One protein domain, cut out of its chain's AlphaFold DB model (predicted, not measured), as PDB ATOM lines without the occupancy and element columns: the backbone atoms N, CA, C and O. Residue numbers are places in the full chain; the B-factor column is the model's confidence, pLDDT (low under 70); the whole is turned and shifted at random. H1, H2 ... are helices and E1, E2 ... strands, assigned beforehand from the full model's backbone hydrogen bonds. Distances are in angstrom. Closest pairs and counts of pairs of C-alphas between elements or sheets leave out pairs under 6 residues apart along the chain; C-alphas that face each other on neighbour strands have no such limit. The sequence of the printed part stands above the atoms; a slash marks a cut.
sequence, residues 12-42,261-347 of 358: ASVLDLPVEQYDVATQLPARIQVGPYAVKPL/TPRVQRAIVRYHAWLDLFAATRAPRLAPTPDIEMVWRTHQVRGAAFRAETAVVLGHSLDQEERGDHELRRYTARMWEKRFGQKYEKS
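AT A GLANCE: This is residues 12 to 42 and 261 to 347 of the 358 residues of an uncharacterized protein of Cutaneotrichosporon oleaginosum (UniProt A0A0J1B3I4). One long helix, H1, runs through the middle of the domain, and three shorter helices are set around it: H2 crosses it, the last part of H4 meets its later part, and H3 comes in at a steep tilt. A small hairpin of two short strands, E1 and E2, packs on H1 mainly through E1, and a long stretch with no named element, residues 12 to 31, comes before it. The 118 printed residues hold two strands and then four helices, in the order E1 E2 H1 H2 H3 H4; the sheet has the order E1 - E2, antiparallel, and the class is mostly helix. The whole is compact, with a radius of gyration of the C-alphas of 13.4 A, and rounded, spanning 39 by 35 by 25 A.

HOW THE PARTS SIT: E1, residues 32 to 34, and E2, residues 37 to 39, form a hairpin with antiparallel strands, their directions at 141 degrees. N 32 and O 39 are 2.8 A apart, and N 37 and O 34 are 3.0 A apart, both within hydrogen-bond range. H1, residues 261 to 281, is the hub, touching three helices. The closest C-alphas of E1 and H1 are those of Val 34 and Asp 276, 4.2 A apart. H2, residues 290 to 300, touches H1 about perpendicular, at 78 degrees; their closest C-alphas are those of Tyr 271 and Ile 292, 4.8 A apart. H3, residues 304 to 314, touches residues 275 to 279 of H1 alone, at a steep tilt of 56 degrees, the same way; their closest C-alphas, of Ala 279 and Leu 314, are 5.2 A apart. H2 and H3 only just touch, with 3 pairs of C-alphas within 8 A, and only at the corner; the closest, of Gln 300 and Phe 306, are 5.5 A apart. H4, residues 326 to 340, touches H1 about perpendicular, at 89 degrees, with residues 335 to 339 alone; the closest C-alphas, of Leu 277 and Trp 336, are 6.7 A apart. H4 is apart from H2 and H3. In H1, H2, H3 and H4 every O i to N i+4 pair is within hydrogen-bond range.

IN THESE COORDINATES: E1 begins at C-alpha 32 (45.958, -72.165, -100.456). H1 measures 30.0 A from C-alpha 261 (35.372, -86.943, -100.088) to C-alpha 281. H2 measures 15.0 A, H3 15.3 A and H4 20.9 A, the last ending at C-alpha 340 (34.697, -63.718, -101.764).

THE WHOLE: The C-alphas farthest apart, of Ala 25 and Glu 327, are 39.7 A apart. Residues 43 to 260 are not printed, and C-alphas 42 and 261 are 16.6 A apart across the cut. The link from H3 to H4 is long. Mean pLDDT of the printed part is 91.9; residues 346 to 347 are under 70.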
ATOM      1  N   ALA A  12      40.569 -63.528-106.924       72.06
ATOM      2  CA  ALA A  12      40.590 -64.980-107.065       72.06
ATOM      3  C   ALA A  12      40.807 -65.641-105.695       72.06
ATOM      4  O   ALA A  12      41.754 -65.303-104.978       72.06
ATOM      5  N   SER A  13      39.904 -66.547-105.331       83.31
ATOM      6  CA  SER A  13      39.917 -67.273-104.068       83.31
ATOM      7  C   SER A  13      40.148 -68.756-104.315       83.31
ATOM      8  O   SER A  13      39.808 -69.297-105.365       83.31
ATOM      9  N   VAL A  14      40.655 -69.456-103.301       85.44
ATOM     10  CA  VAL A  14      40.705 -70.926-103.303       85.44
ATOM     11  C   VAL A  14      39.312 -71.548-103.491       85.44
ATOM     12  O   VAL A  14      39.189 -72.654-104.005       85.44
ATOM     13  N   LEU A  15      38.252 -70.820-103.122       90.25
ATOM     14  CA  LEU A  15      36.862 -71.232-103.326       90.25
ATOM     15  C   LEU A  15      36.467 -71.333-104.806       90.25
ATOM     16  O   LEU A  15      35.457 -71.968-105.106       90.25
ATOM     17  N   ASP A  16      37.227 -70.699-105.698       88.19
ATOM     18  CA  ASP A  16      36.990 -70.696-107.142       88.19
ATOM     19  C   ASP A  16      37.855 -71.732-107.870       88.19
ATOM     20  O   ASP A  16      37.699 -71.914-109.077       88.19
ATOM     21  N   LEU A  17      38.775 -72.400-107.159       89.31
ATOM     22  CA  LEU A  17      39.682 -73.373-107.753       89.31
ATOM     23  C   LEU A  17      38.910 -74.651-108.130       89.31
ATOM     24  O   LEU A  17      38.373 -75.313-107.231       89.31
ATOM     25  N   PRO A  18      38.869 -75.028-109.422       89.56
ATOM     26  CA  PRO A  18      38.218 -76.257-109.861       89.56
ATOM     27  C   PRO A  18      38.896 -77.497-109.263       89.56
ATOM     28  O   PRO A  18      40.114 -77.515-109.071       89.56
ATOM     29  N   VAL A  19      38.113 -78.543-108.983       89.19
ATOM     30  CA  VAL A  19      38.607 -79.783-108.352       89.19
ATOM     31  C   VAL A  19      39.612 -80.506-109.253       89.19
ATOM     32  O   VAL A  19      40.517 -81.169-108.764       89.19
ATOM     33  N   GLU A  20      39.519 -80.320-110.566       92.00
ATOM     34  CA  GLU A  20      40.441 -80.869-111.564       92.00
ATOM     35  C   GLU A  20      41.861 -80.298-111.428       92.00
ATOM     36  O   GLU A  20      42.816 -80.890-111.922       92.00
ATOM     37  N   GLN A  21      42.005 -79.149-110.757       92.12
ATOM     38  CA  GLN A  21      43.294 -78.519-110.465       92.12
ATOM     39  C   GLN A  21      43.838 -78.903-109.083       92.12
ATOM     40  O   GLN A  21      44.852 -78.354-108.643       92.12
ATOM     41  N   TYR A  22      43.161 -79.799-108.361       95.25
ATOM     42  CA  TYR A  22      43.661 -80.290-107.083       95.25
ATOM     43  C   TYR A  22      44.815 -81.260-107.326       95.25
ATOM     44  O   TYR A  22      44.878 -81.959-108.336       95.25
ATOM     45  N   ASP A  23      45.747 -81.293-106.381       94.81
ATOM     46  CA  ASP A  23      46.841 -82.248-106.407       94.81
ATOM     47  C   ASP A  23      46.283 -83.675-106.312       94.81
ATOM     48  O   ASP A  23      45.453 -83.973-105.456       94.81
ATOM     49  N   VAL A  24      46.736 -84.563-107.198       92.38
ATOM     50  CA  VAL A  24      46.169 -85.915-107.340       92.38
ATOM     51  C   VAL A  24      46.396 -86.761-106.086       92.38
ATOM     52  O   VAL A  24      45.532 -87.558-105.720       92.38
ATOM     53  N   ALA A  25      47.537 -86.588-105.414       92.31
ATOM     54  CA  ALA A  25      47.909 -87.397-104.259       92.31
ATOM     55  C   ALA A  25      47.120 -87.003-103.004       92.31
ATOM     56  O   ALA A  25      46.607 -87.861-102.289       92.31
ATOM     57  N   THR A  26      47.014 -85.703-102.737       93.81
ATOM     58  CA  THR A  26      46.324 -85.168-101.552       93.81
ATOM     59  C   THR A  26      44.837 -84.927-101.782       93.81
ATOM     60  O   THR A  26      44.081 -84.788-100.821       93.81
ATOM     61  N   GLN A  27      44.418 -84.864-103.048       95.31
ATOM     62  CA  GLN A  27      43.081 -84.472-103.484       95.31
ATOM     63  C   GLN A  27      42.652 -83.114-102.909       95.31
ATOM     64  O   GLN A  27      41.477 -82.885-102.629       95.31
ATOM     65  N   LEU A  28      43.606 -82.208-102.707       96.56
ATOM     66  CA  LEU A  28      43.402 -80.851-102.206       96.56
ATOM     67  C   LEU A  28      44.206 -79.865-103.064       96.56
ATOM     68  O   LEU A  28      45.116 -80.273-103.787       96.56
ATOM     69  N   PRO A  29      43.925 -78.553-102.995       96.44
ATOM     70  CA  PRO A  29      44.796 -77.563-103.616       96.44
ATOM     71  C   PRO A  29      46.236 -77.698-103.095       96.44
ATOM     72  O   PRO A  29      46.458 -77.713-101.883       96.44
ATOM     73  N   ALA A  30      47.223 -77.730-103.997       94.88
ATOM     74  CA  ALA A  30      48.636 -77.846-103.615       94.88
ATOM     75  C   ALA A  30      49.094 -76.695-102.699       94.88
ATOM     76  O   ALA A  30      49.930 -76.880-101.807       94.88
ATOM     77  N   ARG A  31      48.535 -75.496-102.917       94.75
ATOM     78  CA  ARG A  31      48.685 -74.325-102.050       94.75
ATOM     79  C   ARG A  31      47.363 -73.574-101.934       94.75
ATOM     80  O   ARG A  31      46.593 -73.517-102.887       94.75
ATOM     81  N   ILE A  32      47.139 -72.962-100.777       94.94
ATOM     82  CA  ILE A  32      45.958 -72.165-100.456       94.94
ATOM     83  C   ILE A  32      46.405 -70.804 -99.922       94.94
ATOM     84  O   ILE A  32      47.280 -70.730 -99.059       94.94
ATOM     85  N   GLN A  33      45.810 -69.726-100.434       93.62
ATOM     86  CA  GLN A  33      46.083 -68.373 -99.957       93.62
ATOM     87  C   GLN A  33      45.356 -68.108 -98.630       93.62
ATOM     88  O   GLN A  33      44.145 -68.307 -98.537       93.62
ATOM     89  N   VAL A  34      46.095 -67.629 -97.628       94.06
ATOM     90  CA  VAL A  34      45.595 -67.148 -96.334       94.06
ATOM     91  C   VAL A  34      46.308 -65.837 -96.005       94.06
ATOM     92  O   VAL A  34      47.491 -65.824 -95.659       94.06
ATOM     93  N   GLY A  35      45.606 -64.712 -96.150       90.56
ATOM     94  CA  GLY A  35      46.201 -63.388 -96.005       90.56
ATOM     95  C   GLY A  35      47.345 -63.194 -97.011       90.56
ATOM     96  O   GLY A  35      47.127 -63.383 -98.209       90.56
ATOM     97  N   PRO A  36      48.566 -62.828 -96.576       91.38
ATOM     98  CA  PRO A  36      49.729 -62.716 -97.459       91.38
ATOM     99  C   PRO A  36      50.434 -64.059 -97.730       91.38
ATOM    100  O   PRO A  36      51.349 -64.106 -98.549       91.38
ATOM    101  N   TYR A  37      50.037 -65.150 -97.070       94.31
ATOM    102  CA  TYR A  37      50.741 -66.429 -97.132       94.31
ATOM    103  C   TYR A  37      50.077 -67.401 -98.106       94.31
ATOM    104  O   TYR A  37      48.864 -67.580 -98.087       94.31
ATOM    105  N   ALA A  38      50.883 -68.104 -98.901       94.38
ATOM    106  CA  ALA A  38      50.445 -69.298 -99.617       94.38
ATOM    107  C   ALA A  38      50.885 -70.526 -98.814       94.38
ATOM    108  O   ALA A  38      52.082 -70.803 -98.746       94.38
ATOM    109  N   VAL A  39      49.957 -71.267 -98.212       94.94
ATOM    110  CA  VAL A  39      50.255 -72.418 -97.339       94.94
ATOM    111  C   VAL A  39      49.843 -73.739 -97.982       94.94
ATOM    112  O   VAL A  39      48.965 -73.764 -98.838       94.94
ATOM    113  N   LYS A  40      50.467 -74.851 -97.581       96.25
ATOM    114  CA  LYS A  40      49.892 -76.181 -97.844       96.25
ATOM    115  C   LYS A  40      48.597 -76.342 -97.028       96.25
ATOM    116  O   LYS A  40      48.463 -75.651 -96.016       96.25
ATOM    117  N   PRO A  41      47.679 -77.250 -97.403       96.62
ATOM    118  CA  PRO A  41      46.524 -77.555 -96.567       96.62
ATOM    119  C   PRO A  41      46.952 -77.944 -95.145       96.62
ATOM    120  O   PRO A  41      47.696 -78.906 -94.953       96.62
ATOM    121  N   LEU A  42      46.485 -77.183 -94.155       96.75
ATOM    122  CA  LEU A  42      46.816 -77.352 -92.733       96.75
ATOM    123  C   LEU A  42      46.172 -78.609 -92.124       96.75
ATOM    124  O   LEU A  42      46.613 -79.112 -91.095       96.75
ATOM    125  N   THR A 261      34.141 -87.664 -99.738       88.19
ATOM    126  CA  THR A 261      35.372 -86.943-100.088       88.19
ATOM    127  C   THR A 261      35.098 -85.523-100.606       88.19
ATOM    128  O   THR A 261      35.736 -84.599-100.097       88.19
ATOM    129  N   PRO A 262      34.122 -85.279-101.510       91.56
ATOM    130  CA  PRO A 262      33.829 -83.926-101.987       91.56
ATOM    131  C   PRO A 262      33.385 -82.955-100.888       91.56
ATOM    132  O   PRO A 262      33.765 -81.777-100.908       91.56
ATOM    133  N   ARG A 263      32.596 -83.408 -99.903       90.44
ATOM    134  CA  ARG A 263      32.223 -82.572 -98.752       90.44
ATOM    135  C   ARG A 263      33.440 -82.225 -97.914       90.44
ATOM    136  O   ARG A 263      33.586 -81.056 -97.562       90.44
ATOM    137  N   VAL A 264      34.306 -83.198 -97.623       93.56
ATOM    138  CA  VAL A 264      35.515 -82.975 -96.815       93.56
ATOM    139  C   VAL A 264      36.482 -82.031 -97.526       93.56
ATOM    140  O   VAL A 264      36.918 -81.049 -96.926       93.56
ATOM    141  N   GLN A 265      36.750 -82.248 -98.816       95.00
ATOM    142  CA  GLN A 265      37.565 -81.350 -99.642       95.00
ATOM    143  C   GLN A 265      37.059 -79.911 -99.558       95.00
ATOM    144  O   GLN A 265      37.795 -78.979 -99.230       95.00
ATOM    145  N   ARG A 266      35.757 -79.731 -99.795       93.94
ATOM    146  CA  ARG A 266      35.137 -78.414 -99.770       93.94
ATOM    147  C   ARG A 266      35.162 -77.779 -98.379       93.94
ATOM    148  O   ARG A 266      35.355 -76.567 -98.283       93.94
ATOM    149  N   ALA A 267      34.959 -78.559 -97.321       94.81
ATOM    150  CA  ALA A 267      35.054 -78.084 -95.946       94.81
ATOM    151  C   ALA A 267      36.473 -77.590 -95.633       94.81
ATOM    152  O   ALA A 267      36.633 -76.499 -95.084       94.81
ATOM    153  N   ILE A 268      37.503 -78.332 -96.060       96.94
ATOM    154  CA  ILE A 268      38.912 -77.960 -95.872       96.94
ATOM    155  C   ILE A 268      39.218 -76.652 -96.596       96.94
ATOM    156  O   ILE A 268      39.782 -75.730 -96.004       96.94
ATOM    157  N   VAL A 269      38.796 -76.519 -97.851       96.44
ATOM    158  CA  VAL A 269      38.992 -75.289 -98.626       96.44
ATOM    159  C   VAL A 269      38.274 -74.098 -97.980       96.44
ATOM    160  O   VAL A 269      38.852 -73.019 -97.840       96.44
ATOM    161  N   ARG A 270      37.035 -74.291 -97.509       96.88
ATOM    162  CA  ARG A 270      36.270 -73.247 -96.809       96.88
ATOM    163  C   ARG A 270      36.882 -72.855 -95.470       96.88
ATOM    164  O   ARG A 270      36.833 -71.678 -95.128       96.88
ATOM    165  N   TYR A 271      37.481 -73.794 -94.743       97.62
ATOM    166  CA  TYR A 271      38.215 -73.502 -93.514       97.62
ATOM    167  C   TYR A 271      39.411 -72.578 -93.769       97.62
ATOM    168  O   TYR A 271      39.582 -71.585 -93.066       97.62
ATOM    169  N   HIS A 272      40.187 -72.822 -94.822       97.62
ATOM    170  CA  HIS A 272      41.296 -71.932 -95.169       97.62
ATOM    171  C   HIS A 272      40.808 -70.560 -95.651       97.62
ATOM    172  O   HIS A 272      41.379 -69.544 -95.266       97.62
ATOM    173  N   ALA A 273      39.709 -70.500 -96.412       96.81
ATOM    174  CA  ALA A 273      39.069 -69.228 -96.752       96.81
ATOM    175  C   ALA A 273      38.545 -68.483 -95.506       96.81
ATOM    176  O   ALA A 273      38.569 -67.258 -95.450       96.81
ATOM    177  N   TRP A 274      38.115 -69.199 -94.466       96.94
ATOM    178  CA  TRP A 274      37.735 -68.598 -93.187       96.94
ATOM    179  C   TRP A 274      38.941 -68.046 -92.414       96.94
ATOM    180  O   TRP A 274      38.843 -66.962 -91.840       96.94
ATOM    181  N   LEU A 275      40.101 -68.708 -92.470       96.94
ATOM    182  CA  LEU A 275      41.358 -68.135 -91.971       96.94
ATOM    183  C   LEU A 275      41.787 -66.901 -92.780       96.94
ATOM    184  O   LEU A 275      42.220 -65.911 -92.194       96.94
ATOM    185  N   ASP A 276      41.624 -66.911 -94.110       96.31
ATOM    186  CA  ASP A 276      41.862 -65.722 -94.945       96.31
ATOM    187  C   ASP A 276      40.933 -64.574 -94.537       96.31
ATOM    188  O   ASP A 276      41.360 -63.424 -94.452       96.31
ATOM    189  N   LEU A 277      39.676 -64.885 -94.209       96.06
ATOM    190  CA  LEU A 277      38.721 -63.901 -93.716       96.06
ATOM    191  C   LEU A 277      39.156 -63.308 -92.368       96.06
ATOM    192  O   LEU A 277      39.057 -62.093 -92.194       96.06
ATOM    193  N   PHE A 278      39.685 -64.113 -91.440       95.81
ATOM    194  CA  PHE A 278      40.319 -63.591 -90.222       95.81
ATOM    195  C   PHE A 278      41.475 -62.649 -90.549       95.81
ATOM    196  O   PHE A 278      41.472 -61.509 -90.092       95.81
ATOM    197  N   ALA A 279      42.422 -63.085 -91.382       94.00
ATOM    198  CA  ALA A 279      43.590 -62.285 -91.742       94.00
ATOM    199  C   ALA A 279      43.202 -60.954 -92.419       94.00
ATOM    200  O   ALA A 279      43.788 -59.908 -92.135       94.00
ATOM    201  N   ALA A 280      42.180 -60.974 -93.281       93.19
ATOM    202  CA  ALA A 280      41.705 -59.804 -94.014       93.19
ATOM    203  C   ALA A 280      40.908 -58.817 -93.146       93.19
ATOM    204  O   ALA A 280      40.950 -57.611 -93.387       93.19
ATOM    205  N   THR A 281      40.151 -59.313 -92.164       93.44
ATOM    206  CA  THR A 281      39.277 -58.473 -91.325       93.44
ATOM    207  C   THR A 281      39.913 -58.058 -90.008       93.44
ATOM    208  O   THR A 281      39.495 -57.052 -89.438       93.44
ATOM    209  N   ARG A 282      40.899 -58.824 -89.524       90.94
ATOM    210  CA  ARG A 282      41.435 -58.753 -88.156       90.94
ATOM    211  C   ARG A 282      40.334 -58.797 -87.092       90.94
ATOM    212  O   ARG A 282      40.471 -58.208 -86.022       90.94
ATOM    213  N   ALA A 283      39.214 -59.452 -87.405       90.25
ATOM    214  CA  ALA A 283      38.125 -59.618 -86.461       90.25
ATOM    215  C   ALA A 283      38.596 -60.514 -85.301       90.25
ATOM    216  O   ALA A 283      39.240 -61.532 -85.552       90.25
ATOM    217  N   PRO A 284      38.252 -60.192 -84.043       89.31
ATOM    218  CA  PRO A 284      38.642 -61.019 -82.901       89.31
ATOM    219  C   PRO A 284      37.936 -62.380 -82.909       89.31
ATOM    220  O   PRO A 284      38.432 -63.343 -82.333       89.31
ATOM    221  N   ARG A 285      36.760 -62.458 -83.544       93.25
ATOM    222  CA  ARG A 285      35.951 -63.668 -83.667       93.25
ATOM    223  C   ARG A 285      35.228 -63.695 -85.007       93.25
ATOM    224  O   ARG A 285      34.805 -62.653 -85.506       93.25
ATOM    225  N   LEU A 286      35.020 -64.895 -85.535       95.25
ATOM    226  CA  LEU A 286      34.153 -65.182 -86.678       95.25
ATOM    227  C   LEU A 286      33.395 -66.478 -86.383       95.25
ATOM    228  O   LEU A 286      33.949 -67.417 -85.825       95.25
ATOM    229  N   ALA A 287      32.121 -66.558 -86.739       94.62
ATOM    230  CA  ALA A 287      31.325 -67.758 -86.504       94.62
ATOM    231  C   ALA A 287      31.560 -68.770 -87.635       94.62
ATOM    232  O   ALA A 287      31.266 -68.433 -88.786       94.62
ATOM    233  N   PRO A 288      32.066 -69.987 -87.375       94.25
ATOM    234  CA  PRO A 288      32.207 -71.010 -88.405       94.25
ATOM    235  C   PRO A 288      30.838 -71.593 -88.804       94.25
ATOM    236  O   PRO A 288      29.941 -71.733 -87.970       94.25
ATOM    237  N   THR A 289      30.668 -71.976 -90.072       91.94
ATOM    238  CA  THR A 289      29.593 -72.910 -90.461       91.94
ATOM    239  C   THR A 289      29.931 -74.336 -89.993       91.94
ATOM    240  O   THR A 289      31.105 -74.609 -89.743       91.94
ATOM    241  N   PRO A 290      28.966 -75.273 -89.886       89.81
ATOM    242  CA  PRO A 290      29.238 -76.617 -89.354       89.81
ATOM    243  C   PRO A 290      30.365 -77.389 -90.064       89.81
ATOM    244  O   PRO A 290      31.134 -78.095 -89.419       89.81
ATOM    245  N   ASP A 291      30.504 -77.228 -91.382       91.25
ATOM    246  CA  ASP A 291      31.585 -77.822 -92.179       91.25
ATOM    247  C   ASP A 291      32.954 -77.189 -91.875       91.25
ATOM    248  O   ASP A 291      33.940 -77.901 -91.699       91.25
ATOM    249  N   ILE A 292      33.012 -75.859 -91.757       94.88
ATOM    250  CA  ILE A 292      34.226 -75.130 -91.359       94.88
ATOM    251  C   ILE A 292      34.626 -75.515 -89.938       94.88
ATOM    252  O   ILE A 292      35.802 -75.745 -89.667       94.88
ATOM    253  N   GLU A 293      33.652 -75.603 -89.034       92.38
ATOM    254  CA  GLU A 293      33.890 -75.974 -87.648       92.38
ATOM    255  C   GLU A 293      34.477 -77.379 -87.545       92.38
ATOM    256  O   GLU A 293      35.447 -77.562 -86.820       92.38
ATOM    257  N   MET A 294      33.957 -78.351 -88.299       92.50
ATOM    258  CA  MET A 294      34.493 -79.715 -88.305       92.50
ATOM    259  C   MET A 294      35.996 -79.739 -88.621       92.50
ATOM    260  O   MET A 294      36.788 -80.351 -87.899       92.50
ATOM    261  N   VAL A 295      36.417 -79.026 -89.667       95.94
ATOM    262  CA  VAL A 295      37.838 -78.946 -90.039       95.94
ATOM    263  C   VAL A 295      38.633 -78.151 -89.011       95.94
ATOM    264  O   VAL A 295      39.739 -78.544 -88.656       95.94
ATOM    265  N   TRP A 296      38.067 -77.069 -88.480       96.12
ATOM    266  CA  TRP A 296      38.714 -76.278 -87.443       96.12
ATOM    267  C   TRP A 296      38.989 -77.096 -86.174       96.12
ATOM    268  O   TRP A 296      40.118 -77.079 -85.687       96.12
ATOM    269  N   ARG A 297      38.016 -77.880 -85.684       94.62
ATOM    270  CA  ARG A 297      38.215 -78.789 -84.540       94.62
ATOM    271  C   ARG A 297      39.236 -79.882 -84.860       94.62
ATOM    272  O   ARG A 297      40.070 -80.205 -84.021       94.62
ATOM    273  N   THR A 298      39.231 -80.395 -86.092       96.31
ATOM    274  CA  THR A 298      40.258 -81.335 -86.580       96.31
ATOM    275  C   THR A 298      41.656 -80.714 -86.576       96.31
ATOM    276  O   THR A 298      42.636 -81.381 -86.260       96.31
ATOM    277  N   HIS A 299      41.772 -79.421 -86.871       97.12
ATOM    278  CA  HIS A 299      43.039 -78.723 -86.736       97.12
ATOM    279  C   HIS A 299      43.418 -78.586 -85.250       97.12
ATOM    280  O   HIS A 299      44.533 -78.950 -84.891       97.12
ATOM    281  N   GLN A 300      42.495 -78.162 -84.372       96.00
ATOM    282  CA  GLN A 300      42.748 -77.964 -82.931       96.00
ATOM    283  C   GLN A 300      43.324 -79.199 -82.224       96.00
ATOM    284  O   GLN A 300      44.237 -79.061 -81.412       96.00
ATOM    285  N   VAL A 301      42.883 -80.414 -82.576       95.75
ATOM    286  CA  VAL A 301      43.417 -81.652 -81.968       95.75
ATOM    287  C   VAL A 301      44.901 -81.908 -82.276       95.75
ATOM    288  O   VAL A 301      45.531 -82.746 -81.636       95.75
ATOM    289  N   ARG A 302      45.520 -81.142 -83.187       94.31
ATOM    290  CA  ARG A 302      46.980 -81.137 -83.407       94.31
ATOM    291  C   ARG A 302      47.752 -80.361 -82.323       94.31
ATOM    292  O   ARG A 302      48.988 -80.350 -82.344       94.31
ATOM    293  N   GLY A 303      47.057 -79.730 -81.373       93.25
ATOM    294  CA  GLY A 303      47.621 -79.103 -80.175       93.25
ATOM    295  C   GLY A 303      48.587 -77.962 -80.497       93.25
ATOM    296  O   GLY A 303      48.238 -77.001 -81.181       93.25
ATOM    297  N   ALA A 304      49.836 -78.072 -80.040       91.56
ATOM    298  CA  ALA A 304      50.857 -77.045 -80.269       91.56
ATOM    299  C   ALA A 304      51.096 -76.734 -81.761       91.56
ATOM    300  O   ALA A 304      51.434 -75.599 -82.096       91.56
ATOM    301  N   ALA A 305      50.909 -77.711 -82.661       93.00
ATOM    302  CA  ALA A 305      51.033 -77.472 -84.099       93.00
ATOM    303  C   ALA A 305      49.938 -76.520 -84.604       93.00
ATOM    304  O   ALA A 305      50.270 -75.534 -85.249       93.00
ATOM    305  N   PHE A 306      48.680 -76.721 -84.191       95.62
ATOM    306  CA  PHE A 306      47.572 -75.819 -84.528       95.62
ATOM    307  C   PHE A 306      47.862 -74.376 -84.127       95.62
ATOM    308  O   PHE A 306      47.677 -73.456 -84.926       95.62
ATOM    309  N   ARG A 307      48.345 -74.166 -82.897       93.94
ATOM    310  CA  ARG A 307      48.661 -72.817 -82.416       93.94
ATOM    311  C   ARG A 307      49.781 -72.175 -83.225       93.94
ATOM    312  O   ARG A 307      49.649 -71.021 -83.612       93.94
ATOM    313  N   ALA A 308      50.852 -72.915 -83.509       93.69
ATOM    314  CA  ALA A 308      51.970 -72.402 -84.296       93.69
ATOM    315  C   ALA A 308      51.546 -72.091 -85.743       93.69
ATOM    316  O   ALA A 308      51.810 -71.002 -86.245       93.69
ATOM    317  N   GLU A 309      50.845 -73.023 -86.392       95.50
ATOM    318  CA  GLU A 309      50.368 -72.906 -87.773       95.50
ATOM    319  C   GLU A 309      49.375 -71.739 -87.930       95.50
ATOM    320  O   GLU A 309      49.511 -70.935 -88.853       95.50
ATOM    321  N   THR A 310      48.417 -71.582 -87.006       95.94
ATOM    322  CA  THR A 310      47.456 -70.462 -87.048       95.94
ATOM    323  C   THR A 310      48.080 -69.121 -86.669       95.94
ATOM    324  O   THR A 310      47.791 -68.124 -87.331       95.94
ATOM    325  N   ALA A 311      48.982 -69.078 -85.682       94.75
ATOM    326  CA  ALA A 311      49.678 -67.847 -85.313       94.75
ATOM    327  C   ALA A 311      50.540 -67.296 -86.454       94.75
ATOM    328  O   ALA A 311      50.583 -66.083 -86.643       94.75
ATOM    329  N   VAL A 312      51.173 -68.164 -87.253       94.06
ATOM    330  CA  VAL A 312      51.936 -67.736 -88.436       94.06
ATOM    331  C   VAL A 312      51.037 -67.020 -89.441       94.06
ATOM    332  O   VAL A 312      51.379 -65.931 -89.903       94.06
ATOM    333  N   VAL A 313      49.882 -67.604 -89.779       94.00
ATOM    334  CA  VAL A 313      49.032 -67.062 -90.852       94.00
ATOM    335  C   VAL A 313      48.149 -65.895 -90.409       94.00
ATOM    336  O   VAL A 313      47.817 -65.047 -91.237       94.00
ATOM    337  N   LEU A 314      47.786 -65.820 -89.124       94.38
ATOM    338  CA  LEU A 314      46.933 -64.757 -88.578       94.38
ATOM    339  C   LEU A 314      47.718 -63.637 -87.878       94.38
ATOM    340  O   LEU A 314      47.189 -62.545 -87.682       94.38
ATOM    341  N   GLY A 315      48.967 -63.892 -87.484       91.19
ATOM    342  CA  GLY A 315      49.777 -62.984 -86.667       91.19
ATOM    343  C   GLY A 315      49.422 -62.986 -85.172       91.19
ATOM    344  O   GLY A 315      50.052 -62.267 -84.403       91.19
ATOM    345  N   HIS A 316      48.433 -63.777 -84.747       89.62
ATOM    346  CA  HIS A 316      48.038 -63.961 -83.349       89.62
ATOM    347  C   HIS A 316      47.448 -65.363 -83.128       89.62
ATOM    348  O   HIS A 316      47.074 -66.044 -84.083       89.62
ATOM    349  N   SER A 317      47.335 -65.797 -81.867       89.44
ATOM    350  CA  SER A 317      46.702 -67.086 -81.542       89.44
ATOM    351  C   SER A 317      45.205 -67.064 -81.882       89.44
ATOM    352  O   SER A 317      44.517 -66.075 -81.614       89.44
ATOM    353  N   LEU A 318      44.700 -68.150 -82.478       92.62
ATOM    354  CA  LEU A 318      43.271 -68.367 -82.714       92.62
ATOM    355  C   LEU A 318      42.666 -69.142 -81.540       92.62
ATOM    356  O   LEU A 318      42.471 -70.354 -81.612       92.62
ATOM    357  N   ASP A 319      42.359 -68.417 -80.468       87.56
ATOM    358  CA  ASP A 319      41.874 -68.989 -79.206       87.56
ATOM    359  C   ASP A 319      40.346 -68.860 -79.041       87.56
ATOM    360  O   ASP A 319      39.820 -68.938 -77.938       87.56
ATOM    361  N   GLN A 320      39.599 -68.644 -80.132       88.81
ATOM    362  CA  GLN A 320      38.134 -68.654 -80.078       88.81
ATOM    363  C   GLN A 320      37.635 -70.054 -79.683       88.81
ATOM    364  O   GLN A 320      38.023 -71.040 -80.294       88.81
ATOM    365  N   GLU A 321      36.722 -70.151 -78.717       81.56
ATOM    366  CA  GLU A 321      36.218 -71.456 -78.250       81.56
ATOM    367  C   GLU A 321      34.781 -71.730 -78.710       81.56
ATOM    368  O   GLU A 321      34.420 -72.860 -79.048       81.56
ATOM    369  N   GLU A 322      33.959 -70.689 -78.820       75.69
ATOM    370  CA  GLU A 322      32.534 -70.820 -79.124       75.69
ATOM    371  C   GLU A 322      32.205 -70.652 -80.617       75.69
ATOM    372  O   GLU A 322      32.834 -69.878 -81.343       75.69
ATOM    373  N   ARG A 323      31.105 -71.287 -81.047       71.50
ATOM    374  CA  ARG A 323      30.524 -71.175 -82.401       71.50
ATOM    375  C   ARG A 323      30.050 -69.766 -82.771       71.50
ATOM    376  O   ARG A 323      29.885 -69.473 -83.952       71.50
ATOM    377  N   GLY A 324      29.811 -68.912 -81.778       79.69
ATOM    378  CA  GLY A 324      29.180 -67.613 -81.983       79.69
ATOM    379  C   GLY A 324      27.658 -67.680 -82.021       79.69
ATOM    380  O   GLY A 324      27.059 -68.686 -82.420       79.69
ATOM    381  N   ASP A 325      27.047 -66.576 -81.614       87.75
ATOM    382  CA  ASP A 325      25.606 -66.364 -81.647       87.75
ATOM    383  C   ASP A 325      25.103 -66.024 -83.065       87.75
ATOM    384  O   ASP A 325      25.836 -66.040 -84.061       87.75
ATOM    385  N   HIS A 326      23.807 -65.740 -83.170       88.75
ATOM    386  CA  HIS A 326      23.171 -65.415 -84.442       88.75
ATOM    387  C   HIS A 326      23.723 -64.123 -85.075       88.75
ATOM    388  O   HIS A 326      23.849 -64.033 -86.300       88.75
ATOM    389  N   GLU A 327      24.095 -63.138 -84.258       91.81
ATOM    390  CA  GLU A 327      24.644 -61.870 -84.736       91.81
ATOM    391  C   GLU A 327      26.063 -62.037 -85.282       91.81
ATOM    392  O   GLU A 327      26.362 -61.540 -86.373       91.81
ATOM    393  N   LEU A 328      26.915 -62.827 -84.619       93.25
ATOM    394  CA  LEU A 328      28.248 -63.139 -85.125       93.25
ATOM    395  C   LEU A 328      28.184 -63.931 -86.438       93.25
ATOM    396  O   LEU A 328      28.989 -63.689 -87.343       93.25
ATOM    397  N   ARG A 329      27.201 -64.828 -86.597       92.81
ATOM    398  CA  ARG A 329      26.951 -65.530 -87.872       92.81
ATOM    399  C   ARG A 329      26.562 -64.573 -88.987       92.81
ATOM    400  O   ARG A 329      27.167 -64.622 -90.057       92.81
ATOM    401  N   ARG A 330      25.619 -63.657 -88.736       93.94
ATOM    402  CA  ARG A 330      25.235 -62.609 -89.700       93.94
ATOM    403  C   ARG A 330      26.422 -61.726 -90.072       93.94
ATOM    404  O   ARG A 330      26.631 -61.442 -91.249       93.94
ATOM    405  N   TYR A 331      27.212 -61.307 -89.086       95.25
ATOM    406  CA  TYR A 331      28.428 -60.533 -89.316       95.25
ATOM    407  C   TYR A 331      29.420 -61.294 -90.200       95.25
ATOM    408  O   TYR A 331      29.833 -60.776 -91.238       95.25
ATOM    409  N   THR A 332      29.731 -62.541 -89.843       96.50
ATOM    410  CA  THR A 332      30.669 -63.387 -90.592       96.50
ATOM    411  C   THR A 332      30.187 -63.608 -92.021       96.50
ATOM    412  O   THR A 332      30.972 -63.470 -92.955       96.50
ATOM    413  N   ALA A 333      28.886 -63.849 -92.213       96.06
ATOM    414  CA  ALA A 333      28.297 -64.025 -93.533       96.06
ATOM    415  C   ALA A 333      28.462 -62.786 -94.424       96.06
ATOM    416  O   ALA A 333      28.867 -62.915 -95.579       96.06
ATOM    417  N   ARG A 334      28.218 -61.586 -93.878       96.25
ATOM    418  CA  ARG A 334      28.424 -60.320 -94.602       96.25
ATOM    419  C   ARG A 334      29.887 -60.106 -94.978       96.25
ATOM    420  O   ARG A 334      30.178 -59.699 -96.100       96.25
ATOM    421  N   MET A 335      30.812 -60.371 -94.053       96.50
ATOM    422  CA  MET A 335      32.244 -60.208 -94.316       96.50
ATOM    423  C   MET A 335      32.744 -61.217 -95.353       96.50
ATOM    424  O   MET A 335      33.509 -60.845 -96.243       96.50
ATOM    425  N   TRP A 336      32.267 -62.459 -95.286       95.81
ATOM    426  CA  TRP A 336      32.552 -63.497 -96.271       95.81
ATOM    427  C   TRP A 336      32.064 -63.104 -97.669       95.81
ATOM    428  O   TRP A 336      32.836 -63.159 -98.622       95.81
ATOM    429  N   GLU A 337      30.811 -62.657 -97.803       94.88
ATOM    430  CA  GLU A 337      30.248 -62.229 -99.091       94.88
ATOM    431  C   GLU A 337      31.007 -61.025 -99.660       94.88
ATOM    432  O   GLU A 337      31.345 -61.006-100.842       94.88
ATOM    433  N   LYS A 338      31.383 -60.062 -98.810       94.06
ATOM    434  CA  LYS A 338      32.220 -58.924 -99.211       94.06
ATOM    435  C   LYS A 338      33.608 -59.353 -99.701       94.06
ATOM    436  O   LYS A 338      34.141 -58.729-100.618       94.06
ATOM    437  N   ARG A 339      34.214 -60.371 -99.080       93.38
ATOM    438  CA  ARG A 339      35.576 -60.834 -99.393       93.38
ATOM    439  C   ARG A 339      35.624 -61.728-100.632       93.38
ATOM    440  O   ARG A 339      36.543 -61.573-101.432       93.38
ATOM    441  N   PHE A 340      34.662 -62.638-100.772       93.38
ATOM    442  CA  PHE A 340      34.697 -63.718-101.764       93.38
ATOM    443  C   PHE A 340      33.598 -63.635-102.826       93.38
ATOM    444  O   PHE A 340      33.610 -64.429-103.752       93.38
ATOM    445  N   GLY A 341      32.611 -62.744-102.695       92.00
ATOM    446  CA  GLY A 341      31.480 -62.674-103.629       92.00
ATOM    447  C   GLY A 341      30.578 -63.918-103.629       92.00
ATOM    448  O   GLY A 341      29.745 -64.075-104.517       92.00
ATOM    449  N   GLN A 342      30.733 -64.809-102.646       91.25
ATOM    450  CA  GLN A 342      29.964 -66.046-102.502       91.25
ATOM    451  C   GLN A 342      29.138 -66.015-101.212       91.25
ATOM    452  O   GLN A 342      29.532 -65.393-100.230       91.25
ATOM    453  N   LYS A 343      28.015 -66.741-101.163       92.12
ATOM    454  CA  LYS A 343      27.237 -66.889 -99.921       92.12
ATOM    455  C   LYS A 343      27.994 -67.721 -98.887       92.12
ATOM    456  O   LYS A 343      28.572 -68.758 -99.220       92.12
ATOM    457  N   TYR A 344      27.939 -67.294 -97.626       90.94
ATOM    458  CA  TYR A 344      28.630 -67.988 -96.541       90.94
ATOM    459  C   TYR A 344      27.986 -69.329 -96.206       90.94
ATOM    460  O   TYR A 344      28.640 -70.365 -96.296       90.94
ATOM    461  N   GLU A 345      26.692 -69.335 -95.903       82.75
ATOM    462  CA  GLU A 345      25.905 -70.557 -95.769       82.75
ATOM    463  C   GLU A 345      25.365 -70.954 -97.146       82.75
ATOM    464  O   GLU A 345      24.701 -70.163 -97.823       82.75
ATOM    465  N   LYS A 346      25.630 -72.191 -97.588       61.56
ATOM    466  CA  LYS A 346      24.861 -72.745 -98.707       61.56
ATOM    467  C   LYS A 346      23.522 -73.184 -98.139       61.56
ATOM    468  O   LYS A 346      23.490 -74.022 -97.243       61.56
ATOM    469  N   SER A 347      22.432 -72.620 -98.650       40.28
ATOM    470  CA  SER A 347      21.083 -73.085 -98.333       40.28
ATOM    471  C   SER A 347      21.027 -74.600 -98.519       40.28
ATOM    472  O   SER A 347      21.255 -75.084 -99.630       40.28
TER     473      SER A 347